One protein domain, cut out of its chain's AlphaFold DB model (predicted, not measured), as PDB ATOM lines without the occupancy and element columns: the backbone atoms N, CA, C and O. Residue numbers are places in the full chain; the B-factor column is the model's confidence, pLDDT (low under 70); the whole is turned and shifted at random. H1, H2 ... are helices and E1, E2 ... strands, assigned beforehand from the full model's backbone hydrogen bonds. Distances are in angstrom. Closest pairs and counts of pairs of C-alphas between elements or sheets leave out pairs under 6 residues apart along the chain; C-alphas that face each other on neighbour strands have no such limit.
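This is residues 4 to 34 and 41 to 111 of the 112 residues of an uncharacterized protein of Ruminococcus sp. YE71 (UniProt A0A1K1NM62). A small, twisted three-stranded sheet, E1 E2 E3, is covered on one face by two longer helices, H2 and H3, while the short helix H1 packs on the opposite face. The short helix H4 lies away from this body at the end of the printed part, beyond H3. The printed part has 102 residues, with four named helices and three named strands in the order H1 H2 E1 E2 E3 H3 H4; the sheet's order is E1, E2, E3, antiparallel throughout, and the class is mixed, helices and strands. The whole is compact, with a radius of gyration of the C-alphas of 13.7 A and spans of 40 by 29 by 27 A.

Begin at the sheet: find C-alpha 53 at (197.081, 194.627, 225.772), where E1, residues 53 to 58, starts. E2 follows as residues 61 to 67, 19.0 A long, and E3 as residues 72 to 78, 17.8 A long. Look next at H2, residues 14 to 33, which runs 28.6 A from C-alpha 14 at (203.667, 177.953, 233.869). H3, residues 81 to 94, is 19.6 A long. The short helices are H1, residues 4 to 9, and H4, residues 104 to 110, which ends with C-alpha 110 at (219.433, 200.167, 214.843).

The strands form a meander, each the antiparallel neighbour of the one before. In the hairpin E1 and E2, look for N 56 and O 63, 2.8 A apart; in the hairpin E2 and E3, for N 66 and O 73, 2.8 A apart. H2 is on the sheet at a height of 9.7 A, over E1 and along the strands, at 27 degrees to E1 on the local plane; the closest C-alphas are those of Glu 16 and Cys 57, 5.2 A apart. H3 is on the same face at a height of 9.3 A, and its closest C-alpha to E3 is that of Ala 84, 5.5 A from that of Leu 78. These two helices and the sheet make two layers, helices on one face of a sheet. H2 touches H3 with residues 19 to 27 alone, the closest C-alphas being those of Leu 23 and Phe 85, 6.4 A apart; they run the same way at a steep tilt of 36 degrees, only just past shallow. On the opposite face H1 lies over E2, at a height of 9.6 A. H4 is not on the sheet and is apart from H3. In H1, H2 and H3 every O i to N i+4 pair is within hydrogen-bond range; in H4 1 of 3 is, beside 1 of 4 O i to N i+3 pairs.

The C-alphas of Glu 4 and Gly 111, the two farthest apart, are 41.6 A from each other. Residues 35 to 40 are not printed, and C-alphas 34 and 41 stand 11.2 A apart across this cut, in the link from H2 to E1. Of the links that are printed whole, none is long. The mean pLDDT of the printed part is 73.3; look for values under 70 at residue 34 and at residues 41 to 52, 69 to 71 and 93 to 111.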
ATOM      1  N   GLU A   4     185.525 183.571 224.128       86.56
ATOM      2  CA  GLU A   4     185.844 182.144 224.271       86.56
ATOM      3  C   GLU A   4     187.222 181.791 223.679       86.56
ATOM      4  O   GLU A   4     187.937 180.948 224.214       86.56
ATOM      5  N   GLN A   5     187.616 182.438 222.577       86.69
ATOM      6  CA  GLN A   5     188.954 182.281 222.003       86.69
ATOM      7  C   GLN A   5     190.028 182.902 222.907       86.69
ATOM      8  O   GLN A   5     191.080 182.297 223.090       86.69
ATOM      9  N   LEU A   6     189.741 184.055 223.523       84.62
ATOM     10  CA  LEU A   6     190.631 184.692 224.497       84.62
ATOM     11  C   LEU A   6     190.882 183.788 225.717       84.62
ATOM     12  O   LEU A   6     192.024 183.615 226.127       84.62
ATOM     13  N   GLU A   7     189.837 183.159 226.264       86.88
ATOM     14  CA  GLU A   7     189.972 182.220 227.391       86.88
ATOM     15  C   GLU A   7     190.826 180.994 227.041       86.88
ATOM     16  O   GLU A   7     191.558 180.484 227.885       86.88
ATOM     17  N   LYS A   8     190.793 180.535 225.783       88.69
ATOM     18  CA  LYS A   8     191.687 179.461 225.325       88.69
ATOM     19  C   LYS A   8     193.144 179.914 225.310       88.69
ATOM     20  O   LYS A   8     193.992 179.157 225.760       88.69
ATOM     21  N   LEU A   9     193.422 181.142 224.863       88.25
ATOM     22  CA  LEU A   9     194.777 181.707 224.876       88.25
ATOM     23  C   LEU A   9     195.327 181.914 226.296       88.25
ATOM     24  O   LEU A   9     196.538 181.857 226.488       88.25
ATOM     25  N   ARG A  10     194.450 182.127 227.286       87.94
ATOM     26  CA  ARG A  10     194.810 182.253 228.711       87.94
ATOM     27  C   ARG A  10     195.221 180.928 229.361       87.94
ATOM     28  O   ARG A  10     195.849 180.960 230.418       87.94
ATOM     29  N   ASN A  11     194.900 179.780 228.757       91.44
ATOM     30  CA  ASN A  11     195.278 178.459 229.268       91.44
ATOM     31  C   ASN A  11     196.736 178.117 228.927       91.44
ATOM     32  O   ASN A  11     197.004 177.195 228.163       91.44
ATOM     33  N   MET A  12     197.661 178.852 229.535       92.25
ATOM     34  CA  MET A  12     199.100 178.650 229.388       92.25
ATOM     35  C   MET A  12     199.637 177.697 230.460       92.25
ATOM     36  O   MET A  12     199.169 177.677 231.605       92.25
ATOM     37  N   THR A  13     200.668 176.931 230.119       95.38
ATOM     38  CA  THR A  13     201.528 176.284 231.116       95.38
ATOM     39  C   THR A  13     202.305 177.341 231.922       95.38
ATOM     40  O   THR A  13     202.448 178.479 231.472       95.38
ATOM     41  N   PRO A  14     202.852 177.005 233.106       95.44
ATOM     42  CA  PRO A  14     203.667 177.953 233.869       95.44
ATOM     43  C   PRO A  14     204.852 178.526 233.075       95.44
ATOM     44  O   PRO A  14     205.097 179.723 233.130       95.44
ATOM     45  N   GLU A  15     205.537 177.696 232.283       94.62
ATOM     46  CA  GLU A  15     206.674 178.134 231.459       94.62
ATOM     47  C   GLU A  15     206.248 179.122 230.359       94.62
ATOM     48  O   GLU A  15     206.947 180.086 230.053       94.62
ATOM     49  N   GLU A  16     205.094 178.886 229.745       93.19
ATOM     50  CA  GLU A  16     204.517 179.787 228.752       93.19
ATOM     51  C   GLU A  16     204.070 181.115 229.364       93.19
ATOM     52  O   GLU A  16     204.333 182.173 228.791       93.19
ATOM     53  N   ALA A  17     203.449 181.067 230.543       90.31
ATOM     54  CA  ALA A  17     203.065 182.259 231.284       90.31
ATOM     55  C   ALA A  17     204.292 183.110 231.650       90.31
ATOM     56  O   ALA A  17     204.252 184.326 231.464       90.31
ATOM     57  N   ASP A  18     205.393 182.482 232.080       92.19
ATOM     58  CA  ASP A  18     206.663 183.167 232.344       92.19
ATOM     59  C   ASP A  18     207.206 183.838 231.070       92.19
ATOM     60  O   ASP A  18     207.525 185.024 231.084       92.19
ATOM     61  N   LYS A  19     207.211 183.139 229.926       91.00
ATOM     62  CA  LYS A  19     207.639 183.717 228.634       91.00
ATOM     63  C   LYS A  19     206.777 184.906 228.203       91.00
ATOM     64  O   LYS A  19     207.301 185.902 227.701       91.00
ATOM     65  N   ALA A  20     205.457 184.805 228.353       90.25
ATOM     66  CA  ALA A  20     204.536 185.896 228.045       90.25
ATOM     67  C   ALA A  20     204.770 187.106 228.969       90.25
ATOM     68  O   ALA A  20     204.782 188.247 228.498       90.25
ATOM     69  N   ALA A  21     205.013 186.858 230.259       88.25
ATOM     70  CA  ALA A  21     205.346 187.886 231.239       88.25
ATOM     71  C   ALA A  21     206.689 188.563 230.931       88.25
ATOM     72  O   ALA A  21     206.766 189.789 230.978       88.25
ATOM     73  N   ASP A  22     207.709 187.800 230.538       89.75
ATOM     74  CA  ASP A  22     209.008 188.333 230.120       89.75
ATOM     75  C   ASP A  22     208.864 189.275 228.917       89.75
ATOM     76  O   ASP A  22     209.477 190.344 228.882       89.75
ATOM     77  N   LEU A  23     208.021 188.916 227.940       88.06
ATOM     78  CA  LEU A  23     207.783 189.751 226.762       88.06
ATOM     79  C   LEU A  23     207.078 191.058 227.149       88.06
ATOM     80  O   LEU A  23     207.473 192.134 226.692       88.06
ATOM     81  N   ALA A  24     206.062 190.972 228.011       86.81
ATOM     82  CA  ALA A  24     205.362 192.138 228.538       86.81
ATOM     83  C   ALA A  24     206.312 193.054 229.327       86.81
ATOM     84  O   ALA A  24     206.373 194.253 229.059       86.81
ATOM     85  N   ALA A  25     207.118 192.489 230.230       84.94
ATOM     86  CA  ALA A  25     208.078 193.228 231.042       84.94
ATOM     87  C   ALA A  25     209.157 193.910 230.187       84.94
ATOM     88  O   ALA A  25     209.474 195.083 230.403       84.94
ATOM     89  N   ALA A  26     209.688 193.212 229.178       85.88
ATOM     90  CA  ALA A  26     210.652 193.782 228.242       85.88
ATOM     91  C   ALA A  26     210.048 194.961 227.465       85.88
ATOM     92  O   ALA A  26     210.684 196.011 227.324       85.88
ATOM     93  N   ALA A  27     208.808 194.816 226.981       83.00
ATOM     94  CA  ALA A  27     208.113 195.888 226.281       83.00
ATOM     95  C   ALA A  27     207.871 197.099 227.196       83.00
ATOM     96  O   ALA A  27     208.151 198.233 226.802       83.00
ATOM     97  N   GLU A  28     207.413 196.876 228.429       81.38
ATOM     98  CA  GLU A  28     207.202 197.936 229.417       81.38
ATOM     99  C   GLU A  28     208.491 198.687 229.763       81.38
ATOM    100  O   GLU A  28     208.478 199.921 229.793       81.38
ATOM    101  N   ALA A  29     209.607 197.979 229.956       81.94
ATOM    102  CA  ALA A  29     210.903 198.593 230.238       81.94
ATOM    103  C   ALA A  29     211.313 199.573 229.125       81.94
ATOM    104  O   ALA A  29     211.599 200.743 229.393       81.94
ATOM    105  N   VAL A  30     211.229 199.147 227.860       80.12
ATOM    106  CA  VAL A  30     211.541 200.008 226.707       80.12
ATOM    107  C   VAL A  30     210.593 201.209 226.622       80.12
ATOM    108  O   VAL A  30     211.014 202.332 226.342       80.12
ATOM    109  N   ILE A  31     209.302 201.006 226.887       75.56
ATOM    110  CA  ILE A  31     208.291 202.071 226.882       75.56
ATOM    111  C   ILE A  31     208.546 203.098 227.994       75.56
ATOM    112  O   ILE A  31     208.288 204.289 227.773       75.56
ATOM    113  N   ALA A  32     209.023 202.655 229.161       76.06
ATOM    114  CA  ALA A  32     209.303 203.479 230.337       76.06
ATOM    115  C   ALA A  32     210.566 204.339 230.187       76.06
ATOM    116  O   ALA A  32     210.643 205.440 230.749       76.06
ATOM    117  N   GLU A  33     211.541 203.876 229.409       75.56
ATOM    118  CA  GLU A  33     212.764 204.624 229.100       75.56
ATOM    119  C   GLU A  33     212.607 205.568 227.901       75.56
ATOM    120  O   GLU A  33     213.419 206.470 227.699       75.56
ATOM    121  N   HIS A  34     211.519 205.436 227.141       67.38
ATOM    122  CA  HIS A  34     211.339 206.180 225.905       67.38
ATOM    123  C   HIS A  34     211.285 207.716 226.088       67.38
ATOM    124  O   HIS A  34     210.553 208.205 226.960       67.38
ATOM    125  N   ARG A  41     201.099 208.957 222.023       51.41
ATOM    126  CA  ARG A  41     201.614 208.378 220.767       51.41
ATOM    127  C   ARG A  41     200.400 208.043 219.889       51.41
ATOM    128  O   ARG A  41     199.285 207.985 220.401       51.41
ATOM    129  N   SER A  42     200.599 207.967 218.576       41.41
ATOM    130  CA  SER A  42     199.554 208.015 217.538       41.41
ATOM    131  C   SER A  42     198.179 207.449 217.966       41.41
ATOM    132  O   SER A  42     198.024 206.297 218.375       41.41
ATOM    133  N   LEU A  43     197.158 208.306 217.854       35.62
ATOM    134  CA  LEU A  43     195.770 208.159 218.333       35.62
ATOM    135  C   LEU A  43     195.013 206.887 217.887       35.62
ATOM    136  O   LEU A  43     193.866 206.708 218.280       35.62
ATOM    137  N   ARG A  44     195.607 206.001 217.077       39.84
ATOM    138  CA  ARG A  44     194.964 204.757 216.616       39.84
ATOM    139  C   ARG A  44     195.264 203.529 217.483       39.84
ATOM    140  O   ARG A  44     194.494 202.573 217.429       39.84
ATOM    141  N   PHE A  45     196.316 203.563 218.306       40.47
ATOM    142  CA  PHE A  45     196.666 202.450 219.206       40.47
ATOM    143  C   PHE A  45     196.610 202.806 220.698       40.47
ATOM    144  O   PHE A  45     196.426 201.921 221.526       40.47
ATOM    145  N   LEU A  46     196.683 204.091 221.063       42.03
ATOM    146  CA  LEU A  46     196.789 204.543 222.457       42.03
ATOM    147  C   LEU A  46     195.539 205.256 222.979       42.03
ATOM    148  O   LEU A  46     195.623 206.295 223.626       42.03
ATOM    149  N   GLY A  47     194.371 204.660 222.760       35.78
ATOM    150  CA  GLY A  47     193.231 204.913 223.648       35.78
ATOM    151  C   GLY A  47     193.363 204.199 225.003       35.78
ATOM    152  O   GLY A  47     192.542 204.431 225.879       35.78
ATOM    153  N   ALA A  48     194.360 203.316 225.169       38.84
ATOM    154  CA  ALA A  48     194.206 202.182 226.079       38.84
ATOM    155  C   ALA A  48     195.469 201.800 226.904       38.84
ATOM    156  O   ALA A  48     195.375 201.077 227.887       38.84
ATOM    157  N   GLY A  49     196.666 202.309 226.577       49.22
ATOM    158  CA  GLY A  49     197.905 201.914 227.278       49.22
ATOM    159  C   GLY A  49     198.238 200.411 227.159       49.22
ATOM    160  O   GLY A  49     197.523 199.656 226.503       49.22
ATOM    161  N   PHE A  50     199.336 199.962 227.784       52.59
ATOM    162  CA  PHE A  50     199.668 198.525 227.864       52.59
ATOM    163  C   PHE A  50     198.658 197.753 228.730       52.59
ATOM    164  O   PHE A  50     198.457 196.567 228.524       52.59
ATOM    165  N   GLY A  51     197.936 198.443 229.624       55.41
ATOM    166  CA  GLY A  51     196.851 197.862 230.428       55.41
ATOM    167  C   GLY A  51     195.653 197.347 229.620       55.41
ATOM    168  O   GLY A  51     194.786 196.684 230.177       55.41
ATOM    169  N   CYS A  52     195.618 197.628 228.318       68.69
ATOM    170  CA  CYS A  52     194.633 197.111 227.375       68.69
ATOM    171  C   CYS A  52     195.255 196.182 226.327       68.69
ATOM    172  O   CYS A  52     194.654 195.952 225.278       68.69
ATOM    173  N   MET A  53     196.470 195.686 226.565       79.44
ATOM    174  CA  MET A  53     197.081 194.627 225.772       79.44
ATOM    175  C   MET A  53     197.315 193.407 226.651       79.44
ATOM    176  O   MET A  53     197.815 193.513 227.767       79.44
ATOM    177  N   GLU A  54     196.955 192.245 226.130       84.81
ATOM    178  CA  GLU A  54     197.201 190.957 226.759       84.81
ATOM    179  C   GLU A  54     198.190 190.184 225.887       84.81
ATOM    180  O   GLU A  54     198.023 190.102 224.666       84.81
ATOM    181  N   VAL A  55     199.242 189.660 226.515       89.38
ATOM    182  CA  VAL A  55     200.290 188.873 225.865       89.38
ATOM    183  C   VAL A  55     200.109 187.416 226.267       89.38
ATOM    184  O   VAL A  55     199.986 187.106 227.450       89.38
ATOM    185  N   PHE A  56     200.127 186.531 225.279       92.81
ATOM    186  CA  PHE A  56     200.000 185.091 225.450       92.81
ATOM    187  C   PHE A  56     201.170 184.386 224.782       92.81
ATOM    188  O   PHE A  56     201.676 184.852 223.762       92.81
ATOM    189  N   CYS A  57     201.556 183.240 225.324       94.12
ATOM    190  CA  CYS A  57     202.478 182.306 224.700       94.12
ATOM    191  C   CYS A  57     201.816 180.931 224.749       94.12
ATOM    192  O   CYS A  57     201.472 180.471 225.826       94.12
ATOM    193  N   ASN A  58     201.585 180.299 223.605       92.31
ATOM    194  CA  ASN A  58     201.063 178.934 223.551       92.31
ATOM    195  C   ASN A  58     201.846 178.177 222.485       92.31
ATOM    196  O   ASN A  58     202.010 178.684 221.375       92.31
ATOM    197  N   ASP A  59     202.383 177.011 222.829       91.31
ATOM    198  CA  ASP A  59     203.223 176.188 221.954       91.31
ATOM    199  C   ASP A  59     204.408 176.971 221.339       91.31
ATOM    200  O   ASP A  59     204.851 176.717 220.219       91.31
ATOM    201  N   GLY A  60     204.931 177.962 222.074       86.75
ATOM    202  CA  GLY A  60     206.027 178.834 221.629       86.75
ATOM    203  C   GLY A  60     205.623 179.964 220.673       86.75
ATOM    204  O   GLY A  60     206.492 180.722 220.238       86.75
ATOM    205  N   VAL A  61     204.331 180.111 220.369       91.88
ATOM    206  CA  VAL A  61     203.793 181.214 219.567       91.88
ATOM    207  C   VAL A  61     203.321 182.333 220.485       91.88
ATOM    208  O   VAL A  61     202.465 182.132 221.350       91.88
ATOM    209  N   PHE A  62     203.853 183.533 220.270       91.88
ATOM    210  CA  PHE A  62     203.449 184.729 220.995       91.88
ATOM    211  C   PHE A  62     202.274 185.393 220.297       91.88
ATOM    212  O   PHE A  62     202.376 185.778 219.134       91.88
ATOM    213  N   THR A  63     201.178 185.568 221.027       91.44
ATOM    214  CA  THR A  63     199.988 186.283 220.557       91.44
ATOM    215  C   THR A  63     199.787 187.532 221.401       91.44
ATOM    216  O   THR A  63     199.802 187.453 222.627       91.44
ATOM    217  N   VAL A  64     199.575 188.686 220.768       88.50
ATOM    218  CA  VAL A  64     199.221 189.928 221.468       88.50
ATOM    219  C   VAL A  64     197.845 190.378 221.021       88.50
ATOM    220  O   VAL A  64     197.577 190.547 219.829       88.50
ATOM    221  N   VAL A  65     196.976 190.592 221.998       85.56
ATOM    222  CA  VAL A  65     195.594 191.012 221.785       85.56
ATOM    223  C   VAL A  65     195.397 192.367 222.427       85.56
ATOM    224  O   VAL A  65     195.730 192.568 223.589       85.56
ATOM    225  N   ARG A  66     194.795 193.290 221.684       79.94
ATOM    226  CA  ARG A  66     194.257 194.524 222.241       79.94
ATOM    227  C   ARG A  66     192.832 194.283 222.728       79.94
ATOM    228  O   ARG A  66     191.980 193.831 221.967       79.94
ATOM    229  N   ASN A  67     192.583 194.638 223.980       74.62
ATOM    230  CA  ASN A  67     191.295 194.576 224.650       74.62
ATOM    231  C   ASN A  67     190.928 195.979 225.150       74.62
ATOM    232  O   ASN A  67     191.468 196.456 226.147       74.62
ATOM    233  N   ASN A  68     190.029 196.661 224.441       70.12
ATOM    234  CA  ASN A  68     189.561 198.006 224.810       70.12
ATOM    235  C   ASN A  68     188.220 197.984 225.576       70.12
ATOM    236  O   ASN A  68     187.604 199.034 225.747       70.12
ATOM    237  N   GLY A  69     187.763 196.807 226.018       66.62
ATOM    238  CA  GLY A  69     186.491 196.610 226.718       66.62
ATOM    239  C   GLY A  69     185.266 196.446 225.809       66.62
ATOM    240  O   GLY A  69     184.264 195.909 226.271       66.62
ATOM    241  N   GLU A  70     185.346 196.848 224.538       67.62
ATOM    242  CA  GLU A  70     184.275 196.671 223.543       67.62
ATOM    243  C   GLU A  70     184.653 195.625 222.484       67.62
ATOM    244  O   GLU A  70     183.836 194.780 222.123       67.62
ATOM    245  N   ASP A  71     185.914 195.637 222.057       69.44
ATOM    246  CA  ASP A  71     186.481 194.795 221.014       69.44
ATOM    247  C   ASP A  71     187.735 194.056 221.499       69.44
ATOM    248  O   ASP A  71     188.561 194.566 222.267       69.44
ATOM    249  N   LEU A  72     187.892 192.842 220.969       74.81
ATOM    250  CA  LEU A  72     189.083 192.010 221.110       74.81
ATOM    251  C   LEU A  72     189.753 191.851 219.748       74.81
ATOM    252  O   LEU A  72     189.238 191.153 218.862       74.81
ATOM    253  N   ASP A  73     190.917 192.470 219.607       79.38
ATOM    254  CA  ASP A  73     191.631 192.606 218.343       79.38
ATOM    255  C   ASP A  73     193.027 191.966 218.441       79.38
ATOM    256  O   ASP A  73     193.893 192.504 219.137       79.38
ATOM    257  N   PRO A  74     193.261 190.798 217.812       83.62
ATOM    258  CA  PRO A  74     194.593 190.213 217.695       83.62
ATOM    259  C   PRO A  74     195.464 191.095 216.798       83.62
ATOM    260  O   PRO A  74     195.166 191.280 215.620       83.62
ATOM    261  N   ILE A  75     196.542 191.639 217.354       80.94
ATOM    262  CA  ILE A  75     197.433 192.574 216.646       80.94
ATOM    263  C   ILE A  75     198.805 191.973 216.346       80.94
ATOM    264  O   ILE A  75     199.560 192.549 215.563       80.94
ATOM    265  N   LEU A  76     199.131 190.835 216.962       86.62
ATOM    266  CA  LEU A  76     200.386 190.132 216.744       86.62
ATOM    267  C   LEU A  76     200.221 188.628 216.952       86.62
ATOM    268  O   LEU A  76     199.603 188.217 217.931       86.62
ATOM    269  N   GLU A  77     200.836 187.842 216.075       90.56
ATOM    270  CA  GLU A  77     201.012 186.396 216.219       90.56
ATOM    271  C   GLU A  77     202.357 186.025 215.581       90.56
ATOM    272  O   GLU A  77     202.510 186.140 214.364       90.56
ATOM    273  N   LEU A  78     203.368 185.688 216.389       89.38
ATOM    274  CA  LEU A  78     204.731 185.443 215.903       89.38
ATOM    275  C   LEU A  78     205.421 184.269 216.614       89.38
ATOM    276  O   LEU A  78     205.254 184.097 217.826       89.38
ATOM    277  N   PRO A  79     206.226 183.472 215.885       85.19
ATOM    278  CA  PRO A  79     206.778 182.218 216.384       85.19
ATOM    279  C   PRO A  79     208.150 182.380 217.064       85.19
ATOM    280  O   PRO A  79     209.073 181.665 216.703       85.19
ATOM    281  N   ASP A  80     208.298 183.310 218.012       86.81
ATOM    282  CA  ASP A  80     209.425 183.411 218.960       86.81
ATOM    283  C   ASP A  80     209.412 184.767 219.683       86.81
ATOM    284  O   ASP A  80     208.791 185.740 219.253       86.81
ATOM    285  N   PHE A  81     210.184 184.844 220.766       87.88
ATOM    286  CA  PHE A  81     210.277 186.029 221.608       87.88
ATOM    287  C   PHE A  81     210.841 187.253 220.877       87.88
ATOM    288  O   PHE A  81     210.320 188.357 221.029       87.88
ATOM    289  N   ARG A  82     211.927 187.093 220.107       87.62
ATOM    290  CA  ARG A  82     212.660 188.231 219.535       87.62
ATOM    291  C   ARG A  82     211.813 188.934 218.483       87.62
ATOM    292  O   ARG A  82     211.691 190.157 218.531       87.62
ATOM    293  N   HIS A  83     211.217 188.181 217.562       86.44
ATOM    294  CA  HIS A  83     210.344 188.757 216.545       86.44
ATOM    295  C   HIS A  83     209.083 189.352 217.176       86.44
ATOM    296  O   HIS A  83     208.705 190.467 216.811       86.44
ATOM    297  N   ALA A  84     208.487 188.675 218.167       87.00
ATOM    298  CA  ALA A  84     207.337 189.204 218.897       87.00
ATOM    299  C   ALA A  84     207.648 190.545 219.578       87.00
ATOM    300  O   ALA A  84     206.904 191.511 219.420       87.00
ATOM    301  N   PHE A  85     208.788 190.639 220.261       87.38
ATOM    302  CA  PHE A  85     209.241 191.862 220.915       87.38
ATOM    303  C   PHE A  85     209.454 193.006 219.926       87.38
ATOM    304  O   PHE A  85     208.882 194.082 220.100       87.38
ATOM    305  N   ILE A  86     210.228 192.779 218.861       85.00
ATOM    306  CA  ILE A  86     210.517 193.815 217.861       85.00
ATOM    307  C   ILE A  86     209.219 194.313 217.214       85.00
ATOM    308  O   ILE A  86     209.015 195.522 217.093       85.00
ATOM    309  N   ALA A  87     208.328 193.403 216.819       84.25
ATOM    310  CA  ALA A  87     207.075 193.764 216.174       84.25
ATOM    311  C   ALA A  87     206.118 194.501 217.123       84.25
ATOM    312  O   ALA A  87     205.515 195.497 216.723       84.25
ATOM    313  N   LEU A  88     206.026 194.075 218.387       82.19
ATOM    314  CA  LEU A  88     205.232 194.756 219.409       82.19
ATOM    315  C   LEU A  88     205.737 196.183 219.651       82.19
ATOM    316  O   LEU A  88     204.958 197.133 219.675       82.19
ATOM    317  N   ILE A  89     207.050 196.353 219.769       80.31
ATOM    318  CA  ILE A  89     207.686 197.658 219.927       80.31
ATOM    319  C   ILE A  89     207.410 198.565 218.718       80.31
ATOM    320  O   ILE A  89     207.010 199.718 218.901       80.31
ATOM    321  N   LYS A  90     207.527 198.045 217.490       75.06
ATOM    322  CA  LYS A  90     207.176 198.780 216.261       75.06
ATOM    323  C   LYS A  90     205.707 199.194 216.232       75.06
ATOM    324  O   LYS A  90     205.414 200.361 215.987       75.06
ATOM    325  N   LEU A  91     204.785 198.280 216.542       75.44
ATOM    326  CA  LEU A  91     203.350 198.572 216.653       75.44
ATOM    327  C   LEU A  91     203.094 199.738 217.619       75.44
ATOM    328  O   LEU A  91     202.369 200.677 217.288       75.44
ATOM    329  N   ILE A  92     203.728 199.704 218.792       73.19
ATOM    330  CA  ILE A  92     203.558 200.712 219.845       73.19
ATOM    331  C   ILE A  92     204.157 202.070 219.452       73.19
ATOM    332  O   ILE A  92     203.597 203.111 219.814       73.19
ATOM    333  N   TYR A  93     205.286 202.092 218.738       68.06
ATOM    334  CA  TYR A  93     205.964 203.334 218.358       68.06
ATOM    335  C   TYR A  93     205.448 203.955 217.066       68.06
ATOM    336  O   TYR A  93     205.234 205.167 217.006       68.06
ATOM    337  N   GLU A  94     205.239 203.142 216.041       64.06
ATOM    338  CA  GLU A  94     204.938 203.603 214.690       64.06
ATOM    339  C   GLU A  94     203.433 203.592 214.401       64.06
ATOM    340  O   GLU A  94     202.975 204.271 213.479       64.06
ATOM    341  N   GLY A  95     202.640 202.854 215.187       54.22
ATOM    342  CA  GLY A  95     201.212 202.663 214.930       54.22
ATOM    343  C   GLY A  95     200.941 201.958 213.597       54.22
ATOM    344  O   GLY A  95     199.893 202.181 212.989       54.22
ATOM    345  N   ARG A  96     201.901 201.160 213.115       49.66
ATOM    346  CA  ARG A  96     201.820 200.390 211.871       49.66
ATOM    347  C   ARG A  96     201.675 198.914 212.211       49.66
ATOM    348  O   ARG A  96     202.533 198.368 212.899       49.66
ATOM    349  N   GLN A  97     200.609 198.275 211.725       47.47
ATOM    350  CA  GLN A  97     200.600 196.814 211.632       47.47
ATOM    351  C   GLN A  97     201.697 196.358 210.660       47.47
ATOM    352  O   GLN A  97     202.024 197.112 209.738       47.47
ATOM    353  N   PRO A  98     202.295 195.173 210.867       45.25
ATOM    354  CA  PRO A  98     203.374 194.700 210.017       45.25
ATOM    355  C   PRO A  98     202.841 194.372 208.614       45.25
ATOM    356  O   PRO A  98     202.442 193.248 208.330       45.25
ATOM    357  N   GLU A  99     202.878 195.338 207.701       40.81
ATOM    358  CA  GLU A  99     203.052 195.021 206.286       40.81
ATOM    359  C   GLU A  99     204.539 194.745 206.083       40.81
ATOM    360  O   GLU A  99     205.334 195.680 206.115       40.81
ATOM    361  N   SER A 100     204.901 193.460 205.952       43.88
ATOM    362  CA  SER A 100     206.136 192.975 205.314       43.88
ATOM    363  C   SER A 100     207.328 193.943 205.421       43.88
ATOM    364  O   SER A 100     207.826 194.450 204.414       43.88
ATOM    365  N   PHE A 101     207.767 194.250 206.640       45.88
ATOM    366  CA  PHE A 101     208.879 195.173 206.831       45.88
ATOM    367  C   PHE A 101     210.167 194.376 206.668       45.88
ATOM    368  O   PHE A 101     210.611 193.711 207.604       45.88
ATOM    369  N   ALA A 102     210.690 194.380 205.441       43.56
ATOM    370  CA  ALA A 102     211.967 193.780 205.092       43.56
ATOM    371  C   ALA A 102     213.044 194.222 206.098       43.56
ATOM    372  O   ALA A 102     213.119 195.401 206.454       43.56
ATOM    373  N   GLU A 103     213.847 193.261 206.562       45.16
ATOM    374  CA  GLU A 103     214.964 193.429 207.510       45.16
ATOM    375  C   GLU A 103     215.835 194.666 207.224       45.16
ATOM    376  O   GLU A 103     216.314 195.307 208.158       45.16
ATOM    377  N   GLU A 104     215.942 195.060 205.953       42.56
ATOM    378  CA  GLU A 104     216.759 196.166 205.442       42.56
ATOM    379  C   GLU A 104     216.541 197.512 206.153       42.56
ATOM    380  O   GLU A 104     217.493 198.260 206.343       42.56
ATOM    381  N   GLN A 105     215.321 197.829 206.597       44.31
ATOM    382  CA  GLN A 105     215.039 199.117 207.250       44.31
ATOM    383  C   GLN A 105     215.241 199.097 208.776       44.31
ATOM    384  O   GLN A 105     215.249 200.150 209.409       44.31
ATOM    385  N   TYR A 106     215.374 197.917 209.397       43.09
ATOM    386  CA  TYR A 106     215.675 197.812 210.831       43.09
ATOM    387  C   TYR A 106     217.174 197.994 211.092       43.09
ATOM    388  O   TYR A 106     217.544 198.726 212.011       43.09
ATOM    389  N   ASP A 107     218.017 197.417 210.232       46.72
ATOM    390  CA  ASP A 107     219.470 197.607 210.274       46.72
ATOM    391  C   ASP A 107     219.870 199.061 209.969       46.72
ATOM    392  O   ASP A 107     220.848 199.558 210.514       46.72
ATOM    393  N   GLU A 108     219.080 199.802 209.189       45.91
ATOM    394  CA  GLU A 108     219.353 201.217 208.890       45.91
ATOM    395  C   GLU A 108     219.140 202.156 210.099       45.91
ATOM    396  O   GLU A 108     219.725 203.236 210.166       45.91
ATOM    397  N   ILE A 109     218.301 201.757 211.064       43.09
ATOM    398  CA  ILE A 109     217.946 202.582 212.234       43.09
ATOM    399  C   ILE A 109     218.664 202.104 213.503       43.09
ATOM    400  O   ILE A 109     218.976 202.918 214.373       43.09
ATOM    401  N   PHE A 110     218.915 200.797 213.622       47.47
ATOM    402  CA  PHE A 110     219.433 200.167 214.843       47.47
ATOM    403  C   PHE A 110     220.663 199.276 214.609       47.47
ATOM    404  O   PHE A 110     221.141 198.651 215.555       47.47
ATOM    405  N   GLY A 111     221.168 199.194 213.375       42.25
ATOM    406  CA  GLY A 111     222.396 198.484 213.026       42.25
ATOM    407  C   GLY A 111     223.641 199.344 213.238       42.25
ATOM    408  O   GLY A 111     224.261 199.760 212.268       42.25
TER     409      GLY A 111